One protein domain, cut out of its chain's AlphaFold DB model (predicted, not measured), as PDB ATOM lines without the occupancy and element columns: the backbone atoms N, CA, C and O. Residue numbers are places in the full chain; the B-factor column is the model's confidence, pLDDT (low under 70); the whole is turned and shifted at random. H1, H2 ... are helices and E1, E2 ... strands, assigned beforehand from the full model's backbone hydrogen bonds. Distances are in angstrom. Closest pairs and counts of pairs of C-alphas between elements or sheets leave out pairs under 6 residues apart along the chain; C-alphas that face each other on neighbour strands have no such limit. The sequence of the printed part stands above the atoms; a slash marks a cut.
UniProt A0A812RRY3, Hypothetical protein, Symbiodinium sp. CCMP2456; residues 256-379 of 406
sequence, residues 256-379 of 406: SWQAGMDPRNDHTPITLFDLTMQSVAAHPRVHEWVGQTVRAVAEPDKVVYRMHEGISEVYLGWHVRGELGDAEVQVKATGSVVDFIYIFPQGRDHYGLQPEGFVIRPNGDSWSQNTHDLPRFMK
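AT A GLANCE: This is residues 256 to 379 of the 406 residues of the protein "Hypothetical protein" of Symbiodinium sp. CCMP2456 (UniProt A0A812RRY3). A long, twisted sheet of six antiparallel strands has the helix H2 packed slantwise over one face, while the shorter H3 sits beside the strands near the end of E2 and the beginning of E3. Little H1 lies off toward the other end of the strands, and E5 and E6 are short strands that continue the sheet beyond E4. The printed part has 124 residues with three named helices and then six named strands, H1 H2 H3 E1 E2 E3 E4 E5 E6, and the sheet has the order E1 E2 E3 E4 E5 E6. The class is mixed, helices and strands; the whole is compact, with a radius of gyration of the C-alphas of 14.1 A and spans of 41 by 30 by 27 A.

HOW THE PARTS SIT: The strands E1, residues 302 to 308, E2, 311 to 321, E3, 326 to 334, E4, 337 to 345, E5, 358 to 360, and E6, 368 to 370, form a meander, each strand the antiparallel neighbour of the one before, and each successive two are a hairpin. Within hydrogen-bond range are N 304 and O 315 of E1 and E2, 2.9 A, N 318 and O 329 of E2 and E3, 3.0 A, N 330 and O 342 of E3 and E4, 2.9 A, N 343 and O 358 of E4 and E5, 2.8 A, and N 359 and O 369 of E5 and E6, 2.8 A. Residues 295 to 296 pair antiparallel with residues 320 to 321 of E2. H2, residues 269 to 282, and H3, residues 284 to 290, are on one face of the sheet, two layers, helices on one face of a sheet. H2 is over E2, E3 and E4 at a height over the sheet of 8.8 A, slantwise to the strands, at 51 degrees to E3 on the local plane; its closest C-alphas to E2 are those of Pro 269 and Val 314, 6.3 A. H3 is over none of the strands, but only just, with 2 of its C-alphas falling on E3; its closest C-alphas to E3 are those of Val 290 and Asp 326, 5.9 A. H2 and H3 are close but not clearly touching, about perpendicular at 80 degrees, their closest C-alphas those of Val 280 and Val 286, 6.5 A. H1, residues 257 to 261, is not on the sheet and is apart from H2 and H3. Every O i to N i+4 pair is within hydrogen-bond range in H1 and H2, and 2 of 3 are in H3.

IN THESE COORDINATES: E2 is 32.1 A long, from C-alpha 311 at (400.164, 109.985, 185.796) to C-alpha 321; E3 is 27.1 A, E4 24.4 A and E1 18.8 A. H2 is 20.1 A long, H3 10.1 A. H1 begins with C-alpha 257 at (398.070, 125.375, 183.697), and E6 ends with C-alpha 370 at (371.409, 114.538, 187.036).

THE WHOLE: The C-alphas farthest apart, those of Glu 309 and Glu 323, are 42.9 A apart, and the printed part has no cut. The links H3 to E1 and E4 to E5 are long. Mean pLDDT of the printed part is 74.2; 46 residues are under 70, among them 256 to 264, 303 to 313, 347 to 356 and 372 to 379.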
ATOM      1  N   SER A 256     396.207 127.695 187.489       59.22
ATOM      2  CA  SER A 256     397.335 127.801 186.566       59.22
ATOM      3  C   SER A 256     397.574 126.469 185.852       59.22
ATOM      4  O   SER A 256     397.686 125.413 186.472       59.22
ATOM      5  N   TRP A 257     397.701 126.527 184.526       55.47
ATOM      6  CA  TRP A 257     398.070 125.375 183.697       55.47
ATOM      7  C   TRP A 257     399.359 124.697 184.183       55.47
ATOM      8  O   TRP A 257     399.500 123.486 184.096       55.47
ATOM      9  N   GLN A 258     400.295 125.475 184.730       63.38
ATOM     10  CA  GLN A 258     401.555 124.972 185.277       63.38
ATOM     11  C   GLN A 258     401.331 124.098 186.517       63.38
ATOM     12  O   GLN A 258     401.914 123.021 186.599       63.38
ATOM     13  N   ALA A 259     400.447 124.510 187.433       61.78
ATOM     14  CA  ALA A 259     400.121 123.730 188.625       61.78
ATOM     15  C   ALA A 259     399.424 122.407 188.274       61.78
ATOM     16  O   ALA A 259     399.780 121.376 188.839       61.78
ATOM     17  N   GLY A 260     398.510 122.414 187.295       60.69
ATOM     18  CA  GLY A 260     397.829 121.199 186.826       60.69
ATOM     19  C   GLY A 260     398.730 120.206 186.071       60.69
ATOM     20  O   GLY A 260     398.359 119.057 185.838       60.69
ATOM     21  N   MET A 261     399.925 120.647 185.670       58.88
ATOM     22  CA  MET A 261     400.885 119.850 184.903       58.88
ATOM     23  C   MET A 261     402.054 119.321 185.751       58.88
ATOM     24  O   MET A 261     402.835 118.513 185.249       58.88
ATOM     25  N   ASP A 262     402.176 119.739 187.017       66.06
ATOM     26  CA  ASP A 262     403.256 119.324 187.921       66.06
ATOM     27  C   ASP A 262     402.896 118.018 188.665       66.06
ATOM     28  O   ASP A 262     401.898 117.996 189.389       66.06
ATOM     29  N   PRO A 263     403.695 116.933 188.540       66.75
ATOM     30  CA  PRO A 263     403.458 115.668 189.245       66.75
ATOM     31  C   PRO A 263     403.383 115.787 190.766       66.75
ATOM     32  O   PRO A 263     402.836 114.906 191.414       66.75
ATOM     33  N   ARG A 264     403.918 116.856 191.358       69.94
ATOM     34  CA  ARG A 264     403.824 117.102 192.807       69.94
ATOM     35  C   ARG A 264     402.420 117.496 193.258       69.94
ATOM     36  O   ARG A 264     402.122 117.423 194.446       69.94
ATOM     37  N   ASN A 265     401.576 117.936 192.327       70.75
ATOM     38  CA  ASN A 265     400.195 118.328 192.595       70.75
ATOM     39  C   ASN A 265     399.190 117.216 192.292       70.75
ATOM     40  O   ASN A 265     397.988 117.435 192.439       70.75
ATOM     41  N   ASP A 266     399.673 116.049 191.875       73.12
ATOM     42  CA  ASP A 266     398.861 114.863 191.671       73.12
ATOM     43  C   ASP A 266     398.123 114.479 192.959       73.12
ATOM     44  O   ASP A 266     398.663 114.561 194.067       73.12
ATOM     45  N   HIS A 267     396.870 114.057 192.810       72.75
ATOM     46  CA  HIS A 267     396.089 113.605 193.944       72.75
ATOM     47  C   HIS A 267     396.581 112.237 194.435       72.75
ATOM     48  O   HIS A 267     396.728 111.286 193.671       72.75
ATOM     49  N   THR A 268     396.797 112.128 195.741       74.19
ATOM     50  CA  THR A 268     396.797 110.856 196.475       74.19
ATOM     51  C   THR A 268     395.373 110.529 196.943       74.19
ATOM     52  O   THR A 268     394.549 111.450 197.016       74.19
ATOM     53  N   PRO A 269     395.068 109.271 197.322       76.25
ATOM     54  CA  PRO A 269     393.784 108.910 197.933       76.25
ATOM     55  C   PRO A 269     393.356 109.859 199.059       76.25
ATOM     56  O   PRO A 269     392.234 110.350 199.051       76.25
ATOM     57  N   ILE A 270     394.278 110.216 199.957       76.62
ATOM     58  CA  ILE A 270     393.996 111.125 201.079       76.62
ATOM     59  C   ILE A 270     393.648 112.525 200.578       76.62
ATOM     60  O   ILE A 270     392.587 113.056 200.886       76.62
ATOM     61  N   THR A 271     394.508 113.112 199.742       79.44
ATOM     62  CA  THR A 271     394.272 114.483 199.260       79.44
ATOM     63  C   THR A 271     393.006 114.596 198.414       79.44
ATOM     64  O   THR A 271     392.379 115.652 198.401       79.44
ATOM     65  N   LEU A 272     392.633 113.536 197.689       81.25
ATOM     66  CA  LEU A 272     391.396 113.501 196.918       81.25
ATOM     67  C   LEU A 272     390.182 113.388 197.837       81.25
ATOM     68  O   LEU A 272     389.183 114.065 197.593       81.25
ATOM     69  N   PHE A 273     390.266 112.562 198.879       84.75
ATOM     70  CA  PHE A 273     389.206 112.400 199.866       84.75
ATOM     71  C   PHE A 273     388.906 113.714 200.590       84.75
ATOM     72  O   PHE A 273     387.768 114.179 200.546       84.75
ATOM     73  N   ASP A 274     389.926 114.359 201.162       83.75
ATOM     74  CA  ASP A 274     389.769 115.609 201.918       83.75
ATOM     75  C   ASP A 274     389.143 116.713 201.063       83.75
ATOM     76  O   ASP A 274     388.206 117.401 201.474       83.75
ATOM     77  N   LEU A 275     389.641 116.851 199.837       83.75
ATOM     78  CA  LEU A 275     389.171 117.843 198.882       83.75
ATOM     79  C   LEU A 275     387.733 117.570 198.455       83.75
ATOM     80  O   LEU A 275     386.908 118.479 198.425       83.75
ATOM     81  N   THR A 276     387.412 116.310 198.175       86.56
ATOM     82  CA  THR A 276     386.052 115.934 197.796       86.56
ATOM     83  C   THR A 276     385.086 116.149 198.954       86.56
ATOM     84  O   THR A 276     383.996 116.668 198.737       86.56
ATOM     85  N   MET A 277     385.481 115.831 200.190       88.94
ATOM     86  CA  MET A 277     384.657 116.073 201.375       88.94
ATOM     87  C   MET A 277     384.363 117.559 201.585       88.94
ATOM     88  O   MET A 277     383.235 117.892 201.944       88.94
ATOM     89  N   GLN A 278     385.313 118.456 201.303       87.62
ATOM     90  CA  GLN A 278     385.061 119.902 201.337       87.62
ATOM     91  C   GLN A 278     383.993 120.311 200.316       87.62
ATOM     92  O   GLN A 278     383.046 121.018 200.666       87.62
ATOM     93  N   SER A 279     384.100 119.837 199.072       86.75
ATOM     94  CA  SER A 279     383.136 120.160 198.013       86.75
ATOM     95  C   SER A 279     381.755 119.569 198.303       86.75
ATOM     96  O   SER A 279     380.750 120.253 198.140       86.75
ATOM     97  N   VAL A 280     381.692 118.325 198.784       88.88
ATOM     98  CA  VAL A 280     380.443 117.639 199.153       88.88
ATOM     99  C   VAL A 280     379.766 118.335 200.331       88.88
ATOM    100  O   VAL A 280     378.565 118.592 200.275       88.88
ATOM    101  N   ALA A 281     380.522 118.690 201.373       89.06
ATOM    102  CA  ALA A 281     379.988 119.355 202.557       89.06
ATOM    103  C   ALA A 281     379.528 120.797 202.291       89.06
ATOM    104  O   ALA A 281     378.719 121.312 203.054       89.06
ATOM    105  N   ALA A 282     380.017 121.450 201.234       88.38
ATOM    106  CA  ALA A 282     379.619 122.810 200.869       88.38
ATOM    107  C   ALA A 282     378.473 122.871 199.841       88.38
ATOM    108  O   ALA A 282     377.881 123.933 199.651       88.38
ATOM    109  N   HIS A 283     378.166 121.771 199.146       89.62
ATOM    110  CA  HIS A 283     377.299 121.824 197.972       89.62
ATOM    111  C   HIS A 283     375.798 121.897 198.341       89.62
ATOM    112  O   HIS A 283     375.274 120.951 198.937       89.62
ATOM    113  N   PRO A 284     375.039 122.918 197.881       90.38
ATOM    114  CA  PRO A 284     373.639 123.125 198.284       90.38
ATOM    115  C   PRO A 284     372.726 121.927 198.006       90.38
ATOM    116  O   PRO A 284     371.952 121.506 198.857       90.38
ATOM    117  N   ARG A 285     372.870 121.308 196.830       89.50
ATOM    118  CA  ARG A 285     372.077 120.127 196.469       89.50
ATOM    119  C   ARG A 285     372.406 118.893 197.312       89.50
ATOM    120  O   ARG A 285     371.564 118.024 197.461       89.50
ATOM    121  N   VAL A 286     373.618 118.788 197.862       88.44
ATOM    122  CA  VAL A 286     373.934 117.695 198.793       88.44
ATOM    123  C   VAL A 286     373.193 117.929 200.108       88.44
ATOM    124  O   VAL A 286     372.629 116.985 200.656       88.44
ATOM    125  N   HIS A 287     373.103 119.183 200.565       91.31
ATOM    126  CA  HIS A 287     372.348 119.534 201.771       91.31
ATOM    127  C   HIS A 287     370.860 119.217 201.669       91.31
ATOM    128  O   HIS A 287     370.268 118.852 202.679       91.31
ATOM    129  N   GLU A 288     370.267 119.306 200.477       90.56
ATOM    130  CA  GLU A 288     368.865 118.921 200.250       90.56
ATOM    131  C   GLU A 288     368.595 117.443 200.581       90.56
ATOM    132  O   GLU A 288     367.499 117.110 201.025       90.56
ATOM    133  N   TRP A 289     369.583 116.562 200.390       86.31
ATOM    134  CA  TRP A 289     369.432 115.113 200.578       86.31
ATOM    135  C   TRP A 289     370.022 114.598 201.889       86.31
ATOM    136  O   TRP A 289     369.445 113.726 202.529       86.31
ATOM    137  N   VAL A 290     371.192 115.109 202.271       87.19
ATOM    138  CA  VAL A 290     371.980 114.608 203.406       87.19
ATOM    139  C   VAL A 290     371.812 115.506 204.638       87.19
ATOM    140  O   VAL A 290     371.906 115.034 205.768       87.19
ATOM    141  N   GLY A 291     371.478 116.786 204.450       88.38
ATOM    142  CA  GLY A 291     371.384 117.795 205.509       88.38
ATOM    143  C   GLY A 291     372.607 118.713 205.580       88.38
ATOM    144  O   GLY A 291     373.568 118.562 204.828       88.38
ATOM    145  N   GLN A 292     372.568 119.689 206.492       87.88
ATOM    146  CA  GLN A 292     373.635 120.690 206.666       87.88
ATOM    147  C   GLN A 292     374.924 120.093 207.251       87.88
ATOM    148  O   GLN A 292     376.025 120.571 206.985       87.88
ATOM    149  N   THR A 293     374.802 119.032 208.047       89.38
ATOM    150  CA  THR A 293     375.916 118.365 208.724       89.38
ATOM    151  C   THR A 293     376.323 117.094 207.984       89.38
ATOM    152  O   THR A 293     375.986 115.982 208.376       89.38
ATOM    153  N   VAL A 294     377.085 117.242 206.899       87.88
ATOM    154  CA  VAL A 294     377.594 116.097 206.126       87.88
ATOM    155  C   VAL A 294     378.884 115.560 206.748       87.88
ATOM    156  O   VAL A 294     379.863 116.296 206.890       87.88
ATOM    157  N   ARG A 295     378.914 114.273 207.108       88.69
ATOM    158  CA  ARG A 295     380.105 113.586 207.639       88.69
ATOM    159  C   ARG A 295     380.330 112.258 206.931       88.69
ATOM    160  O   ARG A 295     379.373 111.572 206.590       88.69
ATOM    161  N   ALA A 296     381.589 111.878 206.739       83.88
ATOM    162  CA  ALA A 296     381.918 110.533 206.279       83.88
ATOM    163  C   ALA A 296     381.550 109.506 207.362       83.88
ATOM    164  O   ALA A 296     381.804 109.732 208.546       83.88
ATOM    165  N   VAL A 297     380.920 108.402 206.960       80.75
ATOM    166  CA  VAL A 297     380.559 107.293 207.860       80.75
ATOM    167  C   VAL A 297     381.799 106.479 208.226       80.75
ATOM    168  O   VAL A 297     381.943 106.054 209.369       80.75
ATOM    169  N   ALA A 298     382.683 106.284 207.250       71.38
ATOM    170  CA  ALA A 298     383.956 105.594 207.362       71.38
ATOM    171  C   ALA A 298     384.938 106.164 206.324       71.38
ATOM    172  O   ALA A 298     384.556 106.978 205.476       71.38
ATOM    173  N   GLU A 299     386.195 105.730 206.401       72.12
ATOM    174  CA  GLU A 299     387.165 105.929 205.323       72.12
ATOM    175  C   GLU A 299     386.681 105.270 204.016       72.12
ATOM    176  O   GLU A 299     385.804 104.401 204.065       72.12
ATOM    177  N   PRO A 300     387.217 105.680 202.850       74.31
ATOM    178  CA  PRO A 300     386.850 105.083 201.574       74.31
ATOM    179  C   PRO A 300     386.971 103.563 201.551       74.31
ATOM    180  O   PRO A 300     388.066 103.012 201.619       74.31
ATOM    181  N   ASP A 301     385.831 102.891 201.400       69.12
ATOM    182  CA  ASP A 301     385.734 101.440 201.255       69.12
ATOM    183  C   ASP A 301     386.227 100.988 199.878       69.12
ATOM    184  O   ASP A 301     386.685  99.857 199.709       69.12
ATOM    185  N   LYS A 302     386.185 101.885 198.887       70.19
ATOM    186  CA  LYS A 302     386.803 101.659 197.585       70.19
ATOM    187  C   LYS A 302     387.916 102.631 197.326       70.19
ATOM    188  O   LYS A 302     387.667 103.814 197.123       70.19
ATOM    189  N   VAL A 303     389.119 102.090 197.196       69.75
ATOM    190  CA  VAL A 303     390.294 102.825 196.748       69.75
ATOM    191  C   VAL A 303     390.900 102.089 195.570       69.75
ATOM    192  O   VAL A 303     391.241 100.916 195.656       69.75
ATOM    193  N   VAL A 304     391.045 102.781 194.446       67.69
ATOM    194  CA  VAL A 304     391.889 102.319 193.346       67.69
ATOM    195  C   VAL A 304     392.905 103.407 193.087       67.69
ATOM    196  O   VAL A 304     392.559 104.489 192.619       67.69
ATOM    197  N   TYR A 305     394.162 103.113 193.392       66.88
ATOM    198  CA  TYR A 305     395.287 103.984 193.092       66.88
ATOM    199  C   TYR A 305     396.215 103.284 192.108       66.88
ATOM    200  O   TYR A 305     396.696 102.183 192.371       66.88
ATOM    201  N   ARG A 306     396.479 103.915 190.962       60.56
ATOM    202  CA  ARG A 306     397.425 103.391 189.971       60.56
ATOM    203  C   ARG A 306     398.239 104.504 189.348       60.56
ATOM    204  O   ARG A 306     397.744 105.603 189.142       60.56
ATOM    205  N   MET A 307     399.480 104.199 188.990       58.00
ATOM    206  CA  MET A 307     400.281 105.076 188.146       58.00
ATOM    207  C   MET A 307     400.333 104.509 186.733       58.00
ATOM    208  O   MET A 307     400.898 103.442 186.506       58.00
ATOM    209  N   HIS A 308     399.751 105.230 185.778       50.41
ATOM    210  CA  HIS A 308     399.763 104.869 184.365       50.41
ATOM    211  C   HIS A 308     400.577 105.906 183.586       50.41
ATOM    212  O   HIS A 308     400.253 107.090 183.587       50.41
ATOM    213  N   GLU A 309     401.673 105.473 182.952       50.84
ATOM    214  CA  GLU A 309     402.592 106.348 182.196       50.84
ATOM    215  C   GLU A 309     403.096 107.590 182.975       50.84
ATOM    216  O   GLU A 309     403.361 108.638 182.389       50.84
ATOM    217  N   GLY A 310     403.251 107.481 184.301       54.16
ATOM    218  CA  GLY A 310     403.701 108.588 185.160       54.16
ATOM    219  C   GLY A 310     402.608 109.596 185.538       54.16
ATOM    220  O   GLY A 310     402.929 110.688 186.005       54.16
ATOM    221  N   ILE A 311     401.337 109.243 185.328       57.34
ATOM    222  CA  ILE A 311     400.164 109.985 185.796       57.34
ATOM    223  C   ILE A 311     399.459 109.135 186.854       57.34
ATOM    224  O   ILE A 311     399.199 107.950 186.628       57.34
ATOM    225  N   SER A 312     399.159 109.734 188.004       63.19
ATOM    226  CA  SER A 312     398.323 109.088 189.016       63.19
ATOM    227  C   SER A 312     396.872 109.007 188.545       63.19
ATOM    228  O   SER A 312     396.305 109.963 188.028       63.19
ATOM    229  N   GLU A 313     396.236 107.866 188.727       68.00
ATOM    230  CA  GLU A 313     394.792 107.746 188.634       68.00
ATOM    231  C   GLU A 313     394.274 107.248 189.969       68.00
ATOM    232  O   GLU A 313     394.728 106.221 190.483       68.00
ATOM    233  N   VAL A 314     393.327 107.998 190.520       71.44
ATOM    234  CA  VAL A 314     392.761 107.737 191.837       71.44
ATOM    235  C   VAL A 314     391.258 107.647 191.701       71.44
ATOM    236  O   VAL A 314     390.621 108.537 191.141       71.44
ATOM    237  N   TYR A 315     390.692 106.574 192.225       75.81
ATOM    238  CA  TYR A 315     389.257 106.365 192.290       75.81
ATOM    239  C   TYR A 315     388.905 106.078 193.736       75.81
ATOM    240  O   TYR A 315     389.556 105.246 194.368       75.81
ATOM    241  N   LEU A 316     387.887 106.769 194.230       80.06
ATOM    242  CA  LEU A 316     387.408 106.617 195.593       80.06
ATOM    243  C   LEU A 316     385.895 106.416 195.604       80.06
ATOM    244  O   LEU A 316     385.181 107.046 194.818       80.06
ATOM    245  N   GLY A 317     385.428 105.561 196.505       82.94
ATOM    246  CA  GLY A 317     384.025 105.401 196.881       82.94
ATOM    247  C   GLY A 317     383.907 105.347 198.402       82.94
ATOM    248  O   GLY A 317     384.784 104.759 199.033       82.94
ATOM    249  N   TRP A 318     382.908 106.035 198.965       84.50
ATOM    250  CA  TRP A 318     382.590 106.017 200.399       84.50
ATOM    251  C   TRP A 318     381.156 106.444 200.689       84.50
ATOM    252  O   TRP A 318     380.439 106.959 199.828       84.50
ATOM    253  N   HIS A 319     380.761 106.286 201.949       86.88
ATOM    254  CA  HIS A 319     379.459 106.709 202.448       86.88
ATOM    255  C   HIS A 319     379.550 107.976 203.292       86.88
ATOM    256  O   HIS A 319     380.417 108.116 204.160       86.88
ATOM    257  N   VAL A 320     378.595 108.878 203.083       89.31
ATOM    258  CA  VAL A 320     378.362 110.049 203.927       89.31
ATOM    259  C   VAL A 320     376.991 109.966 204.587       89.31
ATOM    260  O   VAL A 320     376.047 109.408 204.029       89.31
ATOM    261  N   ARG A 321     376.891 110.542 205.782       89.25
ATOM    262  CA  ARG A 321     375.674 110.653 206.583       89.25
ATOM    263  C   ARG A 321     375.507 112.083 207.061       89.25
ATOM    264  O   ARG A 321     376.487 112.737 207.424       89.25
ATOM    265  N   GLY A 322     374.264 112.528 207.119       89.00
ATOM    266  CA  GLY A 322     373.877 113.730 207.836       89.00
ATOM    267  C   GLY A 322     372.510 113.574 208.485       89.00
ATOM    268  O   GLY A 322     371.998 112.467 208.637       89.00
ATOM    269  N   GLU A 323     371.938 114.694 208.906       88.94
ATOM    270  CA  GLU A 323     370.661 114.740 209.625       88.94
ATOM    271  C   GLU A 323     369.464 114.246 208.802       88.94
ATOM    272  O   GLU A 323     368.513 113.722 209.379       88.94
ATOM    273  N   LEU A 324     369.491 114.416 207.474       86.69
ATOM    274  CA  LEU A 324     368.360 114.086 206.598       86.69
ATOM    275  C   LEU A 324     368.484 112.706 205.944       86.69
ATOM    276  O   LEU A 324     367.469 112.126 205.554       86.69
ATOM    277  N   GLY A 325     369.695 112.157 205.837       86.88
ATOM    278  CA  GLY A 325     369.893 110.855 205.211       86.88
ATOM    279  C   GLY A 325     371.347 110.470 204.966       86.88
ATOM    280  O   GLY A 325     372.284 111.160 205.372       86.88
ATOM    281  N   ASP A 326     371.500 109.346 204.264       87.62
ATOM    282  CA  ASP A 326     372.777 108.776 203.835       87.62
ATOM    283  C   ASP A 326     372.925 108.916 202.306       87.62
ATOM    284  O   ASP A 326     371.946 108.818 201.553       87.62
ATOM    285  N   ALA A 327     374.157 109.098 201.835       87.62
ATOM    286  CA  ALA A 327     374.491 109.074 200.413       87.62
ATOM    287  C   ALA A 327     375.811 108.340 200.164       87.62
ATOM    288  O   ALA A 327     376.721 108.352 200.993       87.62
ATOM    289  N   GLU A 328     375.919 107.720 198.995       86.19
ATOM    290  CA  GLU A 328     377.180 107.195 198.479       86.19
ATOM    291  C   GLU A 328     377.847 108.262 197.605       86.19
ATOM    292  O   GLU A 328     377.200 108.902 196.769       86.19
ATOM    293  N   VAL A 329     379.143 108.461 197.822       87.00
ATOM    294  CA  VAL A 329     379.983 109.402 197.086       87.00
ATOM    295  C   VAL A 329     381.009 108.608 196.302       87.00
ATOM    296  O   VAL A 329     381.699 107.756 196.855       87.00
ATOM    297  N   GLN A 330     381.131 108.907 195.013       83.69
ATOM    298  CA  GLN A 330     382.165 108.338 194.156       83.69
ATOM    299  C   GLN A 330     382.892 109.462 193.424       83.69
ATOM    300  O   GLN A 330     382.273 110.397 192.916       83.69
ATOM    301  N   VAL A 331     384.213 109.374 193.329       81.69
ATOM    302  CA  VAL A 331     385.031 110.385 192.655       81.69
ATOM    303  C   VAL A 331     386.191 109.733 191.922       81.69
ATOM    304  O   VAL A 331     386.719 108.695 192.324       81.69
ATOM    305  N   LYS A 332     386.589 110.369 190.823       79.88
ATOM    306  CA  LYS A 332     387.742 109.984 190.024       79.88
ATOM    307  C   LYS A 332     388.637 111.193 189.798       79.88
ATOM    308  O   LYS A 332     388.161 112.247 189.378       79.88
ATOM    309  N   ALA A 333     389.934 110.993 189.990       73.88
ATOM    310  CA  ALA A 333     390.968 111.928 189.594       73.88
ATOM    311  C   ALA A 333     391.976 111.286 188.637       73.88
ATOM    312  O   ALA A 333     392.261 110.088 188.696       73.88
ATOM    313  N   THR A 334     392.515 112.096 187.731       69.50
ATOM    314  CA  THR A 334     393.641 111.755 186.855       69.50
ATOM    315  C   THR A 334     394.675 112.873 186.974       69.50
ATOM    316  O   THR A 334     394.455 113.996 186.522       69.50
ATOM    317  N   GLY A 335     395.790 112.590 187.640       70.94
ATOM    318  CA  GLY A 335     396.755 113.582 188.083       70.94
ATOM    319  C   GLY A 335     396.138 114.513 189.124       70.94
ATOM    320  O   GLY A 335     395.545 114.081 190.111       70.94
ATOM    321  N   SER A 336     396.255 115.815 188.884       68.94
ATOM    322  CA  SER A 336     395.682 116.881 189.719       68.94
ATOM    323  C   SER A 336     394.247 117.280 189.324       68.94
ATOM    324  O   SER A 336     393.729 118.293 189.797       68.94
ATOM    325  N   VAL A 337     393.635 116.570 188.373       68.62
ATOM    326  CA  VAL A 337     392.314 116.893 187.817       68.62
ATOM    327  C   VAL A 337     391.287 115.930 188.390       68.62
ATOM    328  O   VAL A 337     391.481 114.720 188.311       68.62
ATOM    329  N   VAL A 338     390.177 116.461 188.895       71.50
ATOM    330  CA  VAL A 338     389.044 115.689 189.419       71.50
ATOM    331  C   VAL A 338     387.890 115.756 188.418       71.50
ATOM    332  O   VAL A 338     387.400 116.843 188.169       71.50
ATOM    333  N   ASP A 339     387.440 114.633 187.846       68.31
ATOM    334  CA  ASP A 339     386.422 114.621 186.770       68.31
ATOM    335  C   ASP A 339     385.081 115.240 187.235       68.31
ATOM    336  O   ASP A 339     384.728 116.370 186.900       68.31
ATOM    337  N   PHE A 340     384.325 114.487 188.027       75.00
ATOM    338  CA  PHE A 340     383.094 114.898 188.695       75.00
ATOM    339  C   PHE A 340     383.005 114.138 190.012       75.00
ATOM    340  O   PHE A 340     383.554 113.040 190.144       75.00
ATOM    341  N   ILE A 341     382.283 114.711 190.968       82.62
ATOM    342  CA  ILE A 341     381.918 114.012 192.193       82.62
ATOM    343  C   ILE A 341     380.495 113.502 191.994       82.62
ATOM    344  O   ILE A 341     379.568 114.285 191.780       82.62
ATOM    345  N   TYR A 342     380.338 112.186 192.006       83.88
ATOM    346  CA  TYR A 342     379.068 111.500 191.837       83.88
ATOM    347  C   TYR A 342     378.439 111.280 193.209       83.88
ATOM    348  O   TYR A 342     379.091 110.772 194.118       83.88
ATOM    349  N   ILE A 343     377.173 111.664 193.338       85.81
ATOM    350  CA  ILE A 343     376.384 111.550 194.560       85.81
ATOM    351  C   ILE A 343     375.175 110.668 194.268       85.81
ATOM    352  O   ILE A 343     374.377 110.980 193.379       85.81
ATOM    353  N   PHE A 344     375.022 109.597 195.040       86.31
ATOM    354  CA  PHE A 344     373.885 108.682 194.968       86.31
ATOM    355  C   PHE A 344     373.115 108.733 196.290       86.31
ATOM    356  O   PHE A 344     373.525 108.101 197.272       86.31
ATOM    357  N   PRO A 345     372.007 109.494 196.352       81.88
ATOM    358  CA  PRO A 345     371.126 109.484 197.511       81.88
ATOM    359  C   PRO A 345     370.624 108.064 197.768       81.88
ATOM    360  O   PRO A 345     370.185 107.391 196.837       81.88
ATOM    361  N   GLN A 346     370.691 107.598 199.019       72.81
ATOM    362  CA  GLN A 346     370.221 106.262 199.421       72.81
ATOM    363  C   GLN A 346     370.946 105.076 198.741       72.81
ATOM    364  O   GLN A 346     370.526 103.929 198.900       72.81
ATOM    365  N   GLY A 347     372.048 105.317 198.020       59.91
ATOM    366  CA  GLY A 347     372.906 104.262 197.482       59.91
ATOM    367  C   GLY A 347     373.691 103.561 198.595       59.91
ATOM    368  O   GLY A 347     374.330 104.213 199.420       59.91
ATOM    369  N   ARG A 348     373.628 102.226 198.637       56.22
ATOM    370  CA  ARG A 348     374.592 101.368 199.353       56.22
ATOM    371  C   ARG A 348     375.191 100.338 198.413       56.22
ATOM    372  O   ARG A 348     374.424  99.647 197.755       56.22
ATOM    373  N   ASP A 349     376.512 100.238 198.351       56.00
ATOM    374  CA  ASP A 349     377.225  99.284 197.492       56.00
ATOM    375  C   ASP A 349     376.890  99.412 195.987       56.00
ATOM    376  O   ASP A 349     377.049  98.462 195.207       56.00
ATOM    377  N   HIS A 350     376.419 100.585 195.539       56.88
ATOM    378  CA  HIS A 350     376.018 100.807 194.150       56.88
ATOM    379  C   HIS A 350     377.192 101.358 193.348       56.88
ATOM    380  O   HIS A 350     377.223 102.496 192.893       56.88
ATOM    381  N   TYR A 351     378.149 100.488 193.054       52.84
ATOM    382  CA  TYR A 351     379.328 100.825 192.244       52.84
ATOM    383  C   TYR A 351     379.050 100.869 190.728       52.84
ATOM    384  O   TYR A 351     379.938 100.689 189.890       52.84
ATOM    385  N   GLY A 352     377.781 101.065 190.371       48.00
ATOM    386  CA  GLY A 352     377.278 101.341 189.034       48.00
ATOM    387  C   GLY A 352     376.327 102.539 189.085       48.00
ATOM    388  O   GLY A 352     375.834 102.894 190.143       48.00
ATOM    389  N   LEU A 353     376.039 103.166 187.940       50.56
ATOM    390  CA  LEU A 353     375.177 104.363 187.858       50.56
ATOM    391  C   LEU A 353     373.670 104.081 188.032       50.56
ATOM    392  O   LEU A 353     372.834 104.663 187.341       50.56
ATOM    393  N   GLN A 354     373.319 103.140 188.893       51.34
ATOM    394  CA  GLN A 354     371.948 102.869 189.305       51.34
ATOM    395  C   GLN A 354     372.000 102.686 190.818       51.34
ATOM    396  O   GLN A 354     372.766 101.822 191.244       51.34
ATOM    397  N   PRO A 355     371.249 103.456 191.624       57.38
ATOM    398  CA  PRO A 355     370.061 104.260 191.288       57.38
ATOM    399  C   PRO A 355     370.348 105.702 190.807       57.38
ATOM    400  O   PRO A 355     371.492 106.065 190.539       57.38
ATOM    401  N   GLU A 356     369.288 106.508 190.628       66.38
ATOM    402  CA  GLU A 356     369.362 107.914 190.198       66.38
ATOM    403  C   GLU A 356     370.280 108.742 191.109       66.38
ATOM    404  O   GLU A 356     369.940 109.072 192.241       66.38
ATOM    405  N   GLY A 357     371.452 109.100 190.585       77.81
ATOM    406  CA  GLY A 357     372.373 110.032 191.225       77.81
ATOM    407  C   GLY A 357     372.433 111.378 190.515       77.81
ATOM    408  O   GLY A 357     371.870 111.580 189.429       77.81
ATOM    409  N   PHE A 358     373.211 112.291 191.074       82.69
ATOM    410  CA  PHE A 358     373.616 113.529 190.419       82.69
ATOM    411  C   PHE A 358     375.127 113.712 190.519       82.69
ATOM    412  O   PHE A 358     375.801 113.052 191.302       82.69
ATOM    413  N   VAL A 359     375.665 114.594 189.689       81.38
ATOM    414  CA  VAL A 359     377.068 114.995 189.750       81.38
ATOM    415  C   VAL A 359     377.190 116.438 190.192       81.38
ATOM    416  O   VAL A 359     376.345 117.268 189.850       81.38
ATOM    417  N   ILE A 360     378.267 116.720 190.911       80.12
ATOM    418  CA  ILE A 360     378.696 118.062 191.296       80.12
ATOM    419  C   ILE A 360     380.141 118.282 190.853       80.12
ATOM    420  O   ILE A 360     380.871 117.333 190.535       80.12
ATOM    421  N   ARG A 361     380.563 119.543 190.825       76.00
ATOM    422  CA  ARG A 361     381.945 119.902 190.504       76.00
ATOM    423  C   ARG A 361     382.821 119.958 191.753       76.00
ATOM    424  O   ARG A 361     382.342 120.304 192.831       76.00
ATOM    425  N   PRO A 362     384.128 119.689 191.607       69.69
ATOM    426  CA  PRO A 362     385.077 119.751 192.716       69.69
ATOM    427  C   PRO A 362     385.350 121.184 193.198       69.69
ATOM    428  O   PRO A 362     385.772 121.378 194.330       69.69
ATOM    429  N   ASN A 363     385.077 122.206 192.386       68.25
ATOM    430  CA  ASN A 363     385.347 123.613 192.708       68.25
ATOM    431  C   ASN A 363     384.393 124.226 193.760       68.25
ATOM    432  O   ASN A 363     384.544 125.407 194.073       68.25
ATOM    433  N   GLY A 364     383.415 123.464 194.267       60.03
ATOM    434  CA  GLY A 364     382.439 123.943 195.247       60.03
ATOM    435  C   GLY A 364     381.450 124.972 194.689       60.03
ATOM    436  O   GLY A 364     380.848 125.715 195.461       60.03
ATOM    437  N   ASP A 365     381.295 125.059 193.362       70.50
ATOM    438  CA  ASP A 365     380.211 125.841 192.767       70.50
ATOM    439  C   ASP A 365     378.844 125.168 193.004       70.50
ATOM    440  O   ASP A 365     378.747 124.019 193.428       70.50
ATOM    441  N   SER A 366     377.756 125.905 192.771       77.88
ATOM    442  CA  SER A 366     376.391 125.378 192.912       77.88
ATOM    443  C   SER A 366     375.942 124.540 191.708       77.88
ATOM    444  O   SER A 366     374.760 124.202 191.591       77.88
ATOM    445  N   TRP A 367     376.848 124.249 190.768       81.75
ATOM    446  CA  TRP A 367     376.492 123.511 189.570       81.75
ATOM    447  C   TRP A 367     376.295 122.039 189.913       81.75
ATOM    448  O   TRP A 367     377.172 121.369 190.453       81.75
ATOM    449  N   SER A 368     375.152 121.507 189.494       80.06
ATOM    450  CA  SER A 368     374.897 120.077 189.529       80.06
ATOM    451  C   SER A 368     374.087 119.645 188.322       80.06
ATOM    452  O   SER A 368     373.373 120.443 187.711       80.06
ATOM    453  N   GLN A 369     374.179 118.365 187.986       79.31
ATOM    454  CA  GLN A 369     373.410 117.777 186.896       79.31
ATOM    455  C   GLN A 369     373.007 116.350 187.248       79.31
ATOM    456  O   GLN A 369     373.774 115.622 187.875       79.31
ATOM    457  N   ASN A 370     371.808 115.929 186.849       79.12
ATOM    458  CA  ASN A 370     371.409 114.538 187.036       79.12
ATOM    459  C   ASN A 370     372.296 113.612 186.208       79.12
ATOM    460  O   ASN A 370     372.640 113.909 185.062       79.12
ATOM    461  N   THR A 371     372.594 112.435 186.749       71.88
ATOM    462  CA  THR A 371     373.356 111.409 186.026       71.88
ATOM    463  C   THR A 371     372.668 110.992 184.720       71.88
ATOM    464  O   THR A 371     373.349 110.767 183.721       71.88
ATOM    465  N   HIS A 372     371.330 110.977 184.660       68.88
ATOM    466  CA  HIS A 372     370.576 110.672 183.437       68.88
ATOM    467  C   HIS A 372     370.638 111.772 182.364       68.88
ATOM    468  O   HIS A 372     370.386 111.479 181.195       68.88
ATOM    469  N   ASP A 373     371.042 112.995 182.707       68.25
ATOM    470  CA  ASP A 373     371.184 114.110 181.761       68.25
ATOM    471  C   ASP A 373     372.610 114.238 181.212       68.25
ATOM    472  O   ASP A 373     372.850 114.959 180.242       68.25
ATOM    473  N   LEU A 374     373.572 113.519 181.798       62.56
ATOM    474  CA  LEU A 374     374.958 113.559 181.342       62.56
ATOM    475  C   LEU A 374     375.120 112.985 179.919       62.56
ATOM    476  O   LEU A 374     374.407 112.059 179.511       62.56
ATOM    477  N   PRO A 375     376.092 113.472 179.132       54.31
ATOM    478  CA  PRO A 375     376.491 112.815 177.891       54.31
ATOM    479  C   PRO A 375     376.866 111.344 178.124       54.31
ATOM    480  O   PRO A 375     377.426 110.991 179.161       54.31
ATOM    481  N   ARG A 376     376.596 110.462 177.151       54.69
ATOM    482  CA  ARG A 376     376.763 109.001 177.307       54.69
ATOM    483  C   ARG A 376     378.170 108.578 177.748       54.69
ATOM    484  O   ARG A 376     378.296 107.618 178.496       54.69
ATOM    485  N   PHE A 377     379.203 109.299 177.322       50.72
ATOM    486  CA  PHE A 377     380.589 109.036 177.718       50.72
ATOM    487  C   PHE A 377     380.907 109.482 179.161       50.72
ATOM    488  O   PHE A 377     381.757 108.881 179.804       50.72
ATOM    489  N   MET A 378     380.193 110.481 179.698       51.66
ATOM    490  CA  MET A 378     380.295 110.930 181.100       51.66
ATOM    491  C   MET A 378     379.438 110.078 182.050       51.66
ATOM    492  O   MET A 378     379.718 109.986 183.243       51.66
ATOM    493  N   LYS A 379     378.423 109.399 181.501       51.66
ATOM    494  CA  LYS A 379     377.609 108.360 182.151       51.66
ATOM    495  C   LYS A 379     378.324 107.009 182.262       51.66
ATOM    496  O   LYS A 379     377.662 105.985 182.363       51.66
TER     497      LYS A 379